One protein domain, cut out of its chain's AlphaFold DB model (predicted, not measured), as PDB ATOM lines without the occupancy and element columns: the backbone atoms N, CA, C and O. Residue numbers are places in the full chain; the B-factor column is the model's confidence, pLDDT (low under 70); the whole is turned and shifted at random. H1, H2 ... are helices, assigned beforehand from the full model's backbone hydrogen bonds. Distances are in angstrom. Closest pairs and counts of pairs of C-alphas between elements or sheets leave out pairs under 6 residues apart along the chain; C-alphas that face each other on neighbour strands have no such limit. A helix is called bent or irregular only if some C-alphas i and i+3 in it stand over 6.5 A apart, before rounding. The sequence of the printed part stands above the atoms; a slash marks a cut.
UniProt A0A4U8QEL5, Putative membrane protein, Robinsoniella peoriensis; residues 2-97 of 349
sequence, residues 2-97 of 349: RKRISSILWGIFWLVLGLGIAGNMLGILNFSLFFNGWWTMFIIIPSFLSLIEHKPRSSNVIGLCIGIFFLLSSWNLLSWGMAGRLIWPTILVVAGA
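This is residues 2 to 97 of the 349 residues of the protein "Putative membrane protein" of Robinsoniella peoriensis (UniProt A0A4U8QEL5). Four helices stand in a loose, flat row, the chain running along one and folding back along the next. H2 and H3 make a helical hairpin in the middle of the row, H4 lies beyond H3 with a gap between them, and H1 stands off at the other end, joined to H2 by the long link of residues 26 to 37. The printed part has 96 residues with four named helices, H1, H2, H3 and H4 along the chain, and no named strand; the class is all helix. The whole is loose, with a radius of gyration of the C-alphas of 17.3 A, and it is flat, spanning 43 by 40 by 15 A.

H1, residues 2 to 25, touches no helix, and its residues 2 to 16 stand free. H2, residues 38 to 53, is apart from H1. H3, residues 58 to 74, touches H2, with 22 pairs of C-alphas within 8 A; the closest C-alphas are those of Ile 44 and Gly 67, 5.1 A apart. Their lines stand at a shallow tilt of 26 degrees, opposite ways, and the two form a hairpin. H4, residues 80 to 97, touches no helix, but it and H3 are near each other, with 6 pairs of C-alphas within 10 A. H4 is apart from H1 and from H2, and H1 is apart from H3. In H3 every O i to N i+4 pair is within hydrogen-bond range; in H1 19 of 20 are, in H2 9 of 12 and in H4 10 of 14.

H1 begins at C-alpha 2, (125.106, 118.214, 65.321), and measures 35.2 A from first to last C-alpha. H2 measures 23.6 A; it is neither bent nor irregular, but only just: C-alphas 43 and 46 are 6.1 A apart. H3 begins at C-alpha 58, (130.948, 126.970, 88.655), and measures 24.4 A. H4 measures 25.4 A and ends at C-alpha 97, (131.034, 124.416, 99.250). It has a kink of 34 degrees near residue 87 and is neither bent nor irregular, but only just: C-alphas 85 and 88 are 6.4 A apart.

The two C-alphas farthest apart are those of Arg 4 and Gly 81, 49.9 A. The printed part has no cut. The link from H1 to H2, 12 residues, is long; those from H2 to H3 and from H3 to H4 are tight. Residues 52 to 58 stand free. The mean pLDDT of the printed part is 70.4, and 44 residues are under 70, among them residues 27 to 37, 53 to 59 and 73 to 87.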
ATOM      1  N   ARG A   2     126.022 117.844  64.206       52.41
ATOM      2  CA  ARG A   2     125.106 118.214  65.321       52.41
ATOM      3  C   ARG A   2     123.594 118.217  64.996       52.41
ATOM      4  O   ARG A   2     122.800 117.807  65.833       52.41
ATOM      5  N   LYS A   3     123.182 118.606  63.779       59.69
ATOM      6  CA  LYS A   3     121.749 118.707  63.409       59.69
ATOM      7  C   LYS A   3     121.012 117.357  63.353       59.69
ATOM      8  O   LYS A   3     119.844 117.308  63.705       59.69
ATOM      9  N   ARG A   4     121.690 116.266  62.967       64.62
ATOM     10  CA  ARG A   4     121.076 114.921  62.914       64.62
ATOM     11  C   ARG A   4     120.905 114.299  64.299       64.62
ATOM     12  O   ARG A   4     119.968 113.545  64.525       64.62
ATOM     13  N   ILE A   5     121.795 114.640  65.229       67.50
ATOM     14  CA  ILE A   5     121.752 114.125  66.601       67.50
ATOM     15  C   ILE A   5     120.576 114.754  67.357       67.50
ATOM     16  O   ILE A   5     119.852 114.044  68.042       67.50
ATOM     17  N   SER A   6     120.311 116.052  67.162       69.62
ATOM     18  CA  SER A   6     119.168 116.720  67.801       69.62
ATOM     19  C   SER A   6     117.821 116.109  67.403       69.62
ATOM     20  O   SER A   6     116.990 115.876  68.272       69.62
ATOM     21  N   SER A   7     117.616 115.781  66.123       79.00
ATOM     22  CA  SER A   7     116.373 115.144  65.667       79.00
ATOM     23  C   SER A   7     116.196 113.721  66.208       79.00
ATOM     24  O   SER A   7     115.078 113.317  66.506       79.00
ATOM     25  N   ILE A   8     117.293 112.972  66.381       84.38
ATOM     26  CA  ILE A   8     117.268 111.623  66.970       84.38
ATOM     27  C   ILE A   8     116.956 111.697  68.471       84.38
ATOM     28  O   ILE A   8     116.156 110.910  68.964       84.38
ATOM     29  N   LEU A   9     117.523 112.673  69.186       78.50
ATOM     30  CA  LEU A   9     117.244 112.892  70.609       78.50
ATOM     31  C   LEU A   9     115.780 113.263  70.858       78.50
ATOM     32  O   LEU A   9     115.171 112.725  71.778       78.50
ATOM     33  N   TRP A  10     115.197 114.118  70.014       79.94
ATOM     34  CA  TRP A  10     113.767 114.420  70.086       79.94
ATOM     35  C   TRP A  10     112.912 113.182  69.807       79.94
ATOM     36  O   TRP A  10     111.962 112.932  70.541       79.94
ATOM     37  N   GLY A  11     113.274 112.362  68.817       82.44
ATOM     38  CA  GLY A  11     112.579 111.100  68.546       82.44
ATOM     39  C   GLY A  11     112.619 110.128  69.730       82.44
ATOM     40  O   GLY A  11     111.585 109.595  70.119       82.44
ATOM     41  N   ILE A  12     113.788 109.951  70.349       83.25
ATOM     42  CA  ILE A  12     113.953 109.100  71.538       83.25
ATOM     43  C   ILE A  12     113.156 109.660  72.722       83.25
ATOM     44  O   ILE A  12     112.505 108.895  73.428       83.25
ATOM     45  N   PHE A  13     113.152 110.979  72.920       84.19
ATOM     46  CA  PHE A  13     112.363 111.629  73.967       84.19
ATOM     47  C   PHE A  13     110.865 111.341  73.812       84.19
ATOM     48  O   PHE A  13     110.236 110.864  74.754       84.19
ATOM     49  N   TRP A  14     110.305 111.556  72.618       86.62
ATOM     50  CA  TRP A  14     108.891 111.283  72.341       86.62
ATOM     51  C   TRP A  14     108.548 109.792  72.438       86.62
ATOM     52  O   TRP A  14     107.468 109.443  72.914       86.62
ATOM     53  N   LEU A  15     109.476 108.911  72.056       87.62
ATOM     54  CA  LEU A  15     109.311 107.464  72.167       87.62
ATOM     55  C   LEU A  15     109.269 107.008  73.632       87.62
ATOM     56  O   LEU A  15     108.377 106.251  74.003       87.62
ATOM     57  N   VAL A  16     110.175 107.504  74.478       81.50
ATOM     58  CA  VAL A  16     110.203 107.192  75.918       81.50
ATOM     59  C   VAL A  16     108.988 107.785  76.639       81.50
ATOM     60  O   VAL A  16     108.385 107.110  77.472       81.50
ATOM     61  N   LEU A  17     108.584 109.010  76.282       81.69
ATOM     62  CA  LEU A  17     107.384 109.657  76.813       81.69
ATOM     63  C   LEU A  17     106.123 108.837  76.487       81.69
ATOM     64  O   LEU A  17     105.324 108.547  77.374       81.69
ATOM     65  N   GLY A  18     105.974 108.414  75.227       80.19
ATOM     66  CA  GLY A  18     104.847 107.598  74.774       80.19
ATOM     67  C   GLY A  18     104.819 106.211  75.416       80.19
ATOM     68  O   GLY A  18     103.763 105.771  75.871       80.19
ATOM     69  N   LEU A  19     105.975 105.547  75.527       81.12
ATOM     70  CA  LEU A  19     106.082 104.236  76.174       81.12
ATOM     71  C   LEU A  19     105.743 104.312  77.672       81.12
ATOM     72  O   LEU A  19     105.089 103.416  78.201       81.12
ATOM     73  N   GLY A  20     106.141 105.397  78.346       75.19
ATOM     74  CA  GLY A  20     105.816 105.649  79.752       75.19
ATOM     75  C   GLY A  20     104.321 105.873  79.990       75.19
ATOM     76  O   GLY A  20     103.757 105.305  80.924       75.19
ATOM     77  N   ILE A  21     103.656 106.635  79.115       75.06
ATOM     78  CA  ILE A  21     102.202 106.860  79.184       75.06
ATOM     79  C   ILE A  21     101.437 105.555  78.908       75.06
ATOM     80  O   ILE A  21     100.518 105.217  79.653       75.06
ATOM     81  N   ALA A  22     101.839 104.793  77.885       77.75
ATOM     82  CA  ALA A  22     101.212 103.518  77.538       77.75
ATOM     83  C   ALA A  22     101.388 102.461  78.643       77.75
ATOM     84  O   ALA A  22     100.440 101.761  78.994       77.75
ATOM     85  N   GLY A  23     102.578 102.379  79.244       72.56
ATOM     86  CA  GLY A  23     102.850 101.486  80.371       72.56
ATOM     87  C   GLY A  23     102.036 101.820  81.625       72.56
ATOM     88  O   GLY A  23     101.607 100.905  82.329       72.56
ATOM     89  N   ASN A  24     101.768 103.108  81.863       68.56
ATOM     90  CA  ASN A  24     100.895 103.559  82.947       68.56
ATOM     91  C   ASN A  24      99.420 103.202  82.689       68.56
ATOM     92  O   ASN A  24      98.728 102.762  83.601       68.56
ATOM     93  N   MET A  25      98.945 103.303  81.441       69.00
ATOM     94  CA  MET A  25      97.585 102.874  81.066       69.00
ATOM     95  C   MET A  25      97.375 101.359  81.189       69.00
ATOM     96  O   MET A  25      96.274 100.917  81.501       69.00
ATOM     97  N   LEU A  26      98.421 100.559  80.965       75.00
ATOM     98  CA  LEU A  26      98.366  99.098  81.072       75.00
ATOM     99  C   LEU A  26      98.426  98.585  82.523       75.00
ATOM    100  O   LEU A  26      98.351  97.378  82.737       75.00
ATOM    101  N   GLY A  27      98.579  99.466  83.521       65.38
ATOM    102  CA  GLY A  27      98.582  99.101  84.945       65.38
ATOM    103  C   GLY A  27      99.790  98.272  85.408       65.38
ATOM    104  O   GLY A  27      99.878  97.915  86.579       65.38
ATOM    105  N   ILE A  28     100.739  97.985  84.510       69.19
ATOM    106  CA  ILE A  28     101.987  97.257  84.795       69.19
ATOM    107  C   ILE A  28     102.995  98.186  85.494       69.19
ATOM    108  O   ILE A  28     103.831  97.734  86.275       69.19
ATOM    109  N   LEU A  29     102.908  99.493  85.228       55.22
ATOM    110  CA  LEU A  29     103.854 100.504  85.678       55.22
ATOM    111  C   LEU A  29     103.112 101.681  86.330       55.22
ATOM    112  O   LEU A  29     102.600 102.546  85.631       55.22
ATOM    113  N   ASN A  30     103.068 101.752  87.662       57.19
ATOM    114  CA  ASN A  30     102.491 102.894  88.389       57.19
ATOM    115  C   ASN A  30     103.450 104.100  88.365       57.19
ATOM    116  O   ASN A  30     104.043 104.454  89.386       57.19
ATOM    117  N   PHE A  31     103.649 104.719  87.200       57.38
ATOM    118  CA  PHE A  31     104.494 105.906  87.071       57.38
ATOM    119  C   PHE A  31     103.640 107.159  86.893       57.38
ATOM    120  O   PHE A  31     103.028 107.390  85.851       57.38
ATOM    121  N   SER A  32     103.654 108.029  87.903       59.19
ATOM    122  CA  SER A  32     103.177 109.402  87.771       59.19
ATOM    123  C   SER A  32     104.170 110.190  86.911       59.19
ATOM    124  O   SER A  32     105.170 110.718  87.389       59.19
ATOM    125  N   LEU A  33     103.899 110.266  85.602       56.81
ATOM    126  CA  LEU A  33     104.706 111.033  84.637       56.81
ATOM    127  C   LEU A  33     104.824 112.524  85.027       56.81
ATOM    128  O   LEU A  33     105.798 113.188  84.687       56.81
ATOM    129  N   PHE A  34     103.855 113.011  85.805       57.16
ATOM    130  CA  PHE A  34     103.848 114.308  86.477       57.16
ATOM    131  C   PHE A  34     104.028 114.126  87.987       57.16
ATOM    132  O   PHE A  34     103.167 114.495  88.785       57.16
ATOM    133  N   PHE A  35     105.133 113.502  88.391       62.56
ATOM    134  CA  PHE A  35     105.489 113.411  89.802       62.56
ATOM    135  C   PHE A  35     105.641 114.815  90.398       62.56
ATOM    136  O   PHE A  35     106.061 115.762  89.718       62.56
ATOM    137  N   ASN A  36     105.318 114.956  91.685       58.84
ATOM    138  CA  ASN A  36     105.579 116.187  92.424       58.84
ATOM    139  C   ASN A  36     107.075 116.498  92.324       58.84
ATOM    140  O   ASN A  36     107.897 115.807  92.929       58.84
ATOM    141  N   GLY A  37     107.422 117.525  91.545       64.75
ATOM    142  CA  GLY A  37     108.806 117.940  91.296       64.75
ATOM    143  C   GLY A  37     109.242 117.908  89.835       64.75
ATOM    144  O   GLY A  37     110.360 118.322  89.549       64.75
ATOM    145  N   TRP A  38     108.382 117.487  88.902       73.69
ATOM    146  CA  TRP A  38     108.709 117.436  87.470       73.69
ATOM    147  C   TRP A  38     109.227 118.777  86.909       73.69
ATOM    148  O   TRP A  38     110.113 118.792  86.060       73.69
ATOM    149  N   TRP A  39     108.758 119.910  87.442       73.50
ATOM    150  CA  TRP A  39     109.196 121.251  87.039       73.50
ATOM    151  C   TRP A  39     110.697 121.505  87.271       73.50
ATOM    152  O   TRP A  39     111.324 122.251  86.522       73.50
ATOM    153  N   THR A  40     111.310 120.844  88.256       81.44
ATOM    154  CA  THR A  40     112.751 120.966  88.541       81.44
ATOM    155  C   THR A  40     113.610 120.389  87.417       81.44
ATOM    156  O   THR A  40     114.751 120.812  87.227       81.44
ATOM    157  N   MET A  41     113.051 119.500  86.591       77.56
ATOM    158  CA  MET A  41     113.734 118.958  85.417       77.56
ATOM    159  C   MET A  41     114.029 120.044  84.381       77.56
ATOM    160  O   MET A  41     115.079 119.991  83.748       77.56
ATOM    161  N   PHE A  42     113.196 121.086  84.268       80.12
ATOM    162  CA  PHE A  42     113.506 122.238  83.410       80.12
ATOM    163  C   PHE A  42     114.732 123.023  83.875       80.12
ATOM    164  O   PHE A  42     115.320 123.744  83.079       80.12
ATOM    165  N   ILE A  43     115.136 122.876  85.135       78.69
ATOM    166  CA  ILE A  43     116.337 123.506  85.693       78.69
ATOM    167  C   ILE A  43     117.527 122.542  85.594       78.69
ATOM    168  O   ILE A  43     118.625 122.942  85.200       78.69
ATOM    169  N   ILE A  44     117.310 121.258  85.894       82.00
ATOM    170  CA  ILE A  44     118.347 120.217  85.875       82.00
ATOM    171  C   ILE A  44     118.827 119.937  84.449       82.00
ATOM    172  O   ILE A  44     120.032 119.900  84.214       82.00
ATOM    173  N   ILE A  45     117.913 119.766  83.490       83.00
ATOM    174  CA  ILE A  45     118.231 119.381  82.106       83.00
ATOM    175  C   ILE A  45     119.180 120.383  81.426       83.00
ATOM    176  O   ILE A  45     120.240 119.951  80.965       83.00
ATOM    177  N   PRO A  46     118.898 121.702  81.373       76.38
ATOM    178  CA  PRO A  46     119.824 122.648  80.753       76.38
ATOM    179  C   PRO A  46     121.133 122.770  81.538       76.38
ATOM    180  O   PRO A  46     122.194 122.891  80.926       76.38
ATOM    181  N   SER A  47     121.094 122.670  82.872       77.75
ATOM    182  CA  SER A  47     122.300 122.729  83.711       77.75
ATOM    183  C   SER A  47     123.225 121.532  83.473       77.75
ATOM    184  O   SER A  47     124.442 121.691  83.386       77.75
ATOM    185  N   PHE A  48     122.654 120.339  83.300       77.38
ATOM    186  CA  PHE A  48     123.387 119.108  83.025       77.38
ATOM    187  C   PHE A  48     123.935 119.064  81.596       77.38
ATOM    188  O   PHE A  48     125.113 118.775  81.397       77.38
ATOM    189  N   LEU A  49     123.125 119.429  80.597       76.19
ATOM    190  CA  LEU A  49     123.582 119.521  79.205       76.19
ATOM    191  C   LEU A  49     124.722 120.541  79.059       76.19
ATOM    192  O   LEU A  49     125.720 120.272  78.392       76.19
ATOM    193  N   SER A  50     124.626 121.670  79.767       69.56
ATOM    194  CA  SER A  50     125.671 122.697  79.782       69.56
ATOM    195  C   SER A  50     126.960 122.249  80.490       69.56
ATOM    196  O   SER A  50     128.025 122.811  80.235       69.56
ATOM    197  N   LEU A  51     126.898 121.234  81.361       72.44
ATOM    198  CA  LEU A  51     128.074 120.621  81.989       72.44
ATOM    199  C   LEU A  51     128.801 119.650  81.044       72.44
ATOM    200  O   LEU A  51     130.017 119.511  81.136       72.44
ATOM    201  N   ILE A  52     128.074 119.000  80.131       71.31
ATOM    202  CA  ILE A  52     128.635 118.014  79.194       71.31
ATOM    203  C   ILE A  52     129.292 118.690  77.977       71.31
ATOM    204  O   ILE A  52     130.287 118.183  77.461       71.31
ATOM    205  N   GLU A  53     128.783 119.836  77.511       68.12
ATOM    206  CA  GLU A  53     129.308 120.503  76.303       68.12
ATOM    207  C   GLU A  53     130.481 121.473  76.538       68.12
ATOM    208  O   GLU A  53     131.180 121.828  75.581       68.12
ATOM    209  N   HIS A  54     130.739 121.914  77.773       60.81
ATOM    210  CA  HIS A  54     131.740 122.947  78.067       60.81
ATOM    211  C   HIS A  54     132.579 122.636  79.315       60.81
ATOM    212  O   HIS A  54     132.150 121.904  80.200       60.81
ATOM    213  N   LYS A  55     133.783 123.237  79.416       61.09
ATOM    214  CA  LYS A  55     134.604 123.206  80.647       61.09
ATOM    215  C   LYS A  55     133.727 123.561  81.862       61.09
ATOM    216  O   LYS A  55     132.978 124.538  81.762       61.09
ATOM    217  N   PRO A  56     133.837 122.834  82.992       57.16
ATOM    218  CA  PRO A  56     132.929 122.990  84.122       57.16
ATOM    219  C   PRO A  56     133.045 124.401  84.703       57.16
ATOM    220  O   PRO A  56     133.988 124.730  85.422       57.16
ATOM    221  N   ARG A  57     132.085 125.260  84.355       66.69
ATOM    222  CA  ARG A  57     131.908 126.569  84.981       66.69
ATOM    223  C   ARG A  57     131.122 126.383  86.268       66.69
ATOM    224  O   ARG A  57     130.114 125.680  86.288       66.69
ATOM    225  N   SER A  58     131.553 127.067  87.324       68.69
ATOM    226  CA  SER A  58     130.948 126.970  88.655       68.69
ATOM    227  C   SER A  58     129.442 127.265  88.653       68.69
ATOM    228  O   SER A  58     128.714 126.648  89.417       68.69
ATOM    229  N   SER A  59     128.947 128.124  87.753       66.81
ATOM    230  CA  SER A  59     127.514 128.434  87.615       66.81
ATOM    231  C   SER A  59     126.658 127.222  87.246       66.81
ATOM    232  O   SER A  59     125.569 127.051  87.785       66.81
ATOM    233  N   ASN A  60     127.157 126.362  86.358       72.31
ATOM    234  CA  ASN A  60     126.406 125.211  85.858       72.31
ATOM    235  C   ASN A  60     126.343 124.110  86.919       72.31
ATOM    236  O   ASN A  60     125.317 123.457  87.083       72.31
ATOM    237  N   VAL A  61     127.428 123.960  87.685       78.81
ATOM    238  CA  VAL A  61     127.491 123.044  88.831       78.81
ATOM    239  C   VAL A  61     126.534 123.505  89.931       78.81
ATOM    240  O   VAL A  61     125.774 122.699  90.454       78.81
ATOM    241  N   ILE A  62     126.500 124.807  90.231       80.25
ATOM    242  CA  ILE A  62     125.584 125.380  91.227       80.25
ATOM    243  C   ILE A  62     124.120 125.186  90.806       80.25
ATOM    244  O   ILE A  62     123.315 124.731  91.616       80.25
ATOM    245  N   GLY A  63     123.775 125.463  89.542       78.81
ATOM    246  CA  GLY A  63     122.423 125.244  89.014       78.81
ATOM    247  C   GLY A  63     121.981 123.779  89.087       78.81
ATOM    248  O   GLY A  63     120.849 123.489  89.471       78.81
ATOM    249  N   LEU A  64     122.899 122.848  88.816       83.88
ATOM    250  CA  LEU A  64     122.661 121.412  88.953       83.88
ATOM    251  C   LEU A  64     122.455 120.995  90.421       83.88
ATOM    252  O   LEU A  64     121.516 120.255  90.711       83.88
ATOM    253  N   CYS A  65     123.260 121.508  91.357       81.00
ATOM    254  CA  CYS A  65     123.095 121.248  92.792       81.00
ATOM    255  C   CYS A  65     121.762 121.781  93.333       81.00
ATOM    256  O   CYS A  65     121.085 121.084  94.086       81.00
ATOM    257  N   ILE A  66     121.361 122.989  92.927       81.75
ATOM    258  CA  ILE A  66     120.078 123.591  93.316       81.75
ATOM    259  C   ILE A  66     118.913 122.780  92.739       81.75
ATOM    260  O   ILE A  66     117.963 122.475  93.456       81.75
ATOM    261  N   GLY A  67     118.996 122.378  91.468       81.06
ATOM    262  CA  GLY A  67     117.971 121.550  90.835       81.06
ATOM    263  C   GLY A  67     117.779 120.209  91.549       81.06
ATOM    264  O   GLY A  67     116.653 119.842  91.876       81.06
ATOM    265  N   ILE A  68     118.876 119.512  91.866       80.31
ATOM    266  CA  ILE A  68     118.843 118.241  92.610       80.31
ATOM    267  C   ILE A  68     118.271 118.441  94.019       80.31
ATOM    268  O   ILE A  68     117.459 117.636  94.469       80.31
ATOM    269  N   PHE A  69     118.643 119.525  94.702       77.19
ATOM    270  CA  PHE A  69     118.114 119.853  96.025       77.19
ATOM    271  C   PHE A  69     116.589 120.049  96.012       77.19
ATOM    272  O   PHE A  69     115.885 119.494  96.855       77.19
ATOM    273  N   PHE A  70     116.062 120.777  95.026       73.94
ATOM    274  CA  PHE A  70     114.622 120.990  94.874       73.94
ATOM    275  C   PHE A  70     113.870 119.715  94.471       73.94
ATOM    276  O   PHE A  70     112.757 119.493  94.946       73.94
ATOM    277  N   LEU A  71     114.476 118.849  93.653       75.56
ATOM    278  CA  LEU A  71     113.893 117.553  93.300       75.56
ATOM    279  C   LEU A  71     113.786 116.641  94.533       75.56
ATOM    280  O   LEU A  71     112.724 116.072  94.782       75.56
ATOM    281  N   LEU A  72     114.840 116.582  95.355       71.62
ATOM    282  CA  LEU A  72     114.844 115.845  96.624       71.62
ATOM    283  C   LEU A  72     113.841 116.420  97.634       71.62
ATOM    284  O   LEU A  72     113.156 115.663  98.318       71.62
ATOM    285  N   SER A  73     113.708 117.748  97.696       64.94
ATOM    286  CA  SER A  73     112.695 118.405  98.529       64.94
ATOM    287  C   SER A  73     111.273 118.061  98.081       64.94
ATOM    288  O   SER A  73     110.374 117.945  98.911       64.94
ATOM    289  N   SER A  74     111.056 117.896  96.777       63.62
ATOM    290  CA  SER A  74     109.733 117.645  96.212       63.62
ATOM    291  C   SER A  74     109.237 116.209  96.412       63.62
ATOM    292  O   SER A  74     108.033 115.958  96.365       63.62
ATOM    293  N   TRP A  75     110.136 115.264  96.693       63.25
ATOM    294  CA  TRP A  75     109.780 113.883  97.034       63.25
ATOM    295  C   TRP A  75     109.305 113.704  98.485       63.25
ATOM    296  O   TRP A  75     109.048 112.581  98.907       63.25
ATOM    297  N   ASN A  76     109.133 114.803  99.232       56.06
ATOM    298  CA  ASN A  76     108.464 114.856 100.537       56.06
ATOM    299  C   ASN A  76     108.942 113.791 101.548       56.06
ATOM    300  O   ASN A  76     108.170 113.281 102.356       56.06
ATOM    301  N   LEU A  77     110.242 113.482 101.530       47.31
ATOM    302  CA  LEU A  77     110.917 112.691 102.570       47.31
ATOM    303  C   LEU A  77     111.233 113.534 103.822       47.31
ATOM    304  O   LEU A  77     111.855 113.051 104.765       47.31
ATOM    305  N   LEU A  78     110.805 114.800 103.839       47.28
ATOM    306  CA  LEU A  78     111.042 115.756 104.908       47.28
ATOM    307  C   LEU A  78     109.722 116.458 105.245       47.28
ATOM    308  O   LEU A  78     109.291 117.374 104.548       47.28
ATOM    309  N   SER A  79     109.066 116.009 106.316       54.12
ATOM    310  CA  SER A  79     107.858 116.662 106.819       54.12
ATOM    311  C   SER A  79     108.142 118.138 107.137       54.12
ATOM    312  O   SER A  79     109.259 118.506 107.519       54.12
ATOM    313  N   TRP A  80     107.124 118.995 107.024       44.97
ATOM    314  CA  TRP A  80     107.222 120.442 107.282       44.97
ATOM    315  C   TRP A  80     107.814 120.803 108.663       44.97
ATOM    316  O   TRP A  80     108.346 121.897 108.834       44.97
ATOM    317  N   GLY A  81     107.809 119.878 109.631       55.84
ATOM    318  CA  GLY A  81     108.473 120.047 110.930       55.84
ATOM    319  C   GLY A  81     109.996 119.833 110.919       55.84
ATOM    320  O   GLY A  81     110.701 120.376 111.771       55.84
ATOM    321  N   MET A  82     110.533 119.072 109.962       51.47
ATOM    322  CA  MET A  82     111.972 118.802 109.816       51.47
ATOM    323  C   MET A  82     112.651 119.742 108.813       51.47
ATOM    324  O   MET A  82     113.834 120.043 108.974       51.47
ATOM    325  N   ALA A  83     111.902 120.280 107.843       53.50
ATOM    326  CA  ALA A  83     112.393 121.278 106.886       53.50
ATOM    327  C   ALA A  83     112.997 122.512 107.574       53.50
ATOM    328  O   ALA A  83     114.094 122.940 107.217       53.50
ATOM    329  N   GLY A  84     112.368 122.996 108.649       58.38
ATOM    330  CA  GLY A  84     112.903 124.099 109.456       58.38
ATOM    331  C   GLY A  84     114.255 123.795 110.118       58.38
ATOM    332  O   GLY A  84     115.075 124.694 110.283       58.38
ATOM    333  N   ARG A  85     114.530 122.525 110.455       58.12
ATOM    334  CA  ARG A  85     115.804 122.102 111.070       58.12
ATOM    335  C   ARG A  85     116.897 121.800 110.040       58.12
ATOM    336  O   ARG A  85     118.069 121.831 110.399       58.12
ATOM    337  N   LEU A  86     116.538 121.540 108.779       62.03
ATOM    338  CA  LEU A  86     117.482 121.191 107.708       62.03
ATOM    339  C   LEU A  86     117.950 122.399 106.872       62.03
ATOM    340  O   LEU A  86     118.975 122.312 106.194       62.03
ATOM    341  N   ILE A  87     117.266 123.543 106.964       68.75
ATOM    342  CA  ILE A  87     117.696 124.813 106.347       68.75
ATOM    343  C   ILE A  87     119.087 125.238 106.848       68.75
ATOM    344  O   ILE A  87     119.952 125.596 106.055       68.75
ATOM    345  N   TRP A  88     119.354 125.133 108.151       70.81
ATOM    346  CA  TRP A  88     120.653 125.518 108.714       70.81
ATOM    347  C   TRP A  88     121.824 124.642 108.222       70.81
ATOM    348  O   TRP A  88     122.795 125.206 107.718       70.81
ATOM    349  N   PRO A  89     121.754 123.294 108.274       68.81
ATOM    350  CA  PRO A  89     122.770 122.412 107.697       68.81
ATOM    351  C   PRO A  89     122.996 122.628 106.201       68.81
ATOM    352  O   PRO A  89     124.132 122.608 105.742       68.81
ATOM    353  N   THR A  90     121.932 122.854 105.428       67.94
ATOM    354  CA  THR A  90     122.035 123.033 103.973       67.94
ATOM    355  C   THR A  90     122.662 124.372 103.606       67.94
ATOM    356  O   THR A  90     123.542 124.402 102.748       67.94
ATOM    357  N   ILE A  91     122.321 125.455 104.311       78.00
ATOM    358  CA  ILE A  91     123.024 126.740 104.192       78.00
ATOM    359  C   ILE A  91     124.506 126.571 104.544       78.00
ATOM    360  O   ILE A  91     125.356 127.085 103.825       78.00
ATOM    361  N   LEU A  92     124.834 125.815 105.597       76.81
ATOM    362  CA  LEU A  92     126.219 125.544 106.000       76.81
ATOM    363  C   LEU A  92     126.988 124.727 104.953       76.81
ATOM    364  O   LEU A  92     128.145 125.030 104.674       76.81
ATOM    365  N   VAL A  93     126.350 123.736 104.328       78.25
ATOM    366  CA  VAL A  93     126.939 122.944 103.237       78.25
ATOM    367  C   VAL A  93     127.131 123.795 101.981       78.25
ATOM    368  O   VAL A  93     128.182 123.714 101.353       78.25
ATOM    369  N   VAL A  94     126.171 124.656 101.630       72.19
ATOM    370  CA  VAL A  94     126.278 125.571 100.480       72.19
ATOM    371  C   VAL A  94     127.333 126.651 100.730       72.19
ATOM    372  O   VAL A  94     128.135 126.938  99.842       72.19
ATOM    373  N   ALA A  95     127.390 127.214 101.937       75.75
ATOM    374  CA  ALA A  95     128.413 128.174 102.338       75.75
ATOM    375  C   ALA A  95     129.802 127.522 102.385       75.75
ATOM    376  O   ALA A  95     130.766 128.097 101.880       75.75
ATOM    377  N   GLY A  96     129.899 126.300 102.915       74.50
ATOM    378  CA  GLY A  96     131.121 125.501 102.935       74.50
ATOM    379  C   GLY A  96     131.609 125.159 101.528       74.50
ATOM    380  O   GLY A  96     132.767 125.412 101.204       74.50
ATOM    381  N   ALA A  97     130.723 124.681 100.654       67.12
ATOM    382  CA  ALA A  97     131.034 124.416  99.250       67.12
ATOM    383  C   ALA A  97     131.423 125.701  98.497       67.12
ATOM    384  O   ALA A  97     132.395 125.708  97.742       67.12
TER     385      ALA A  97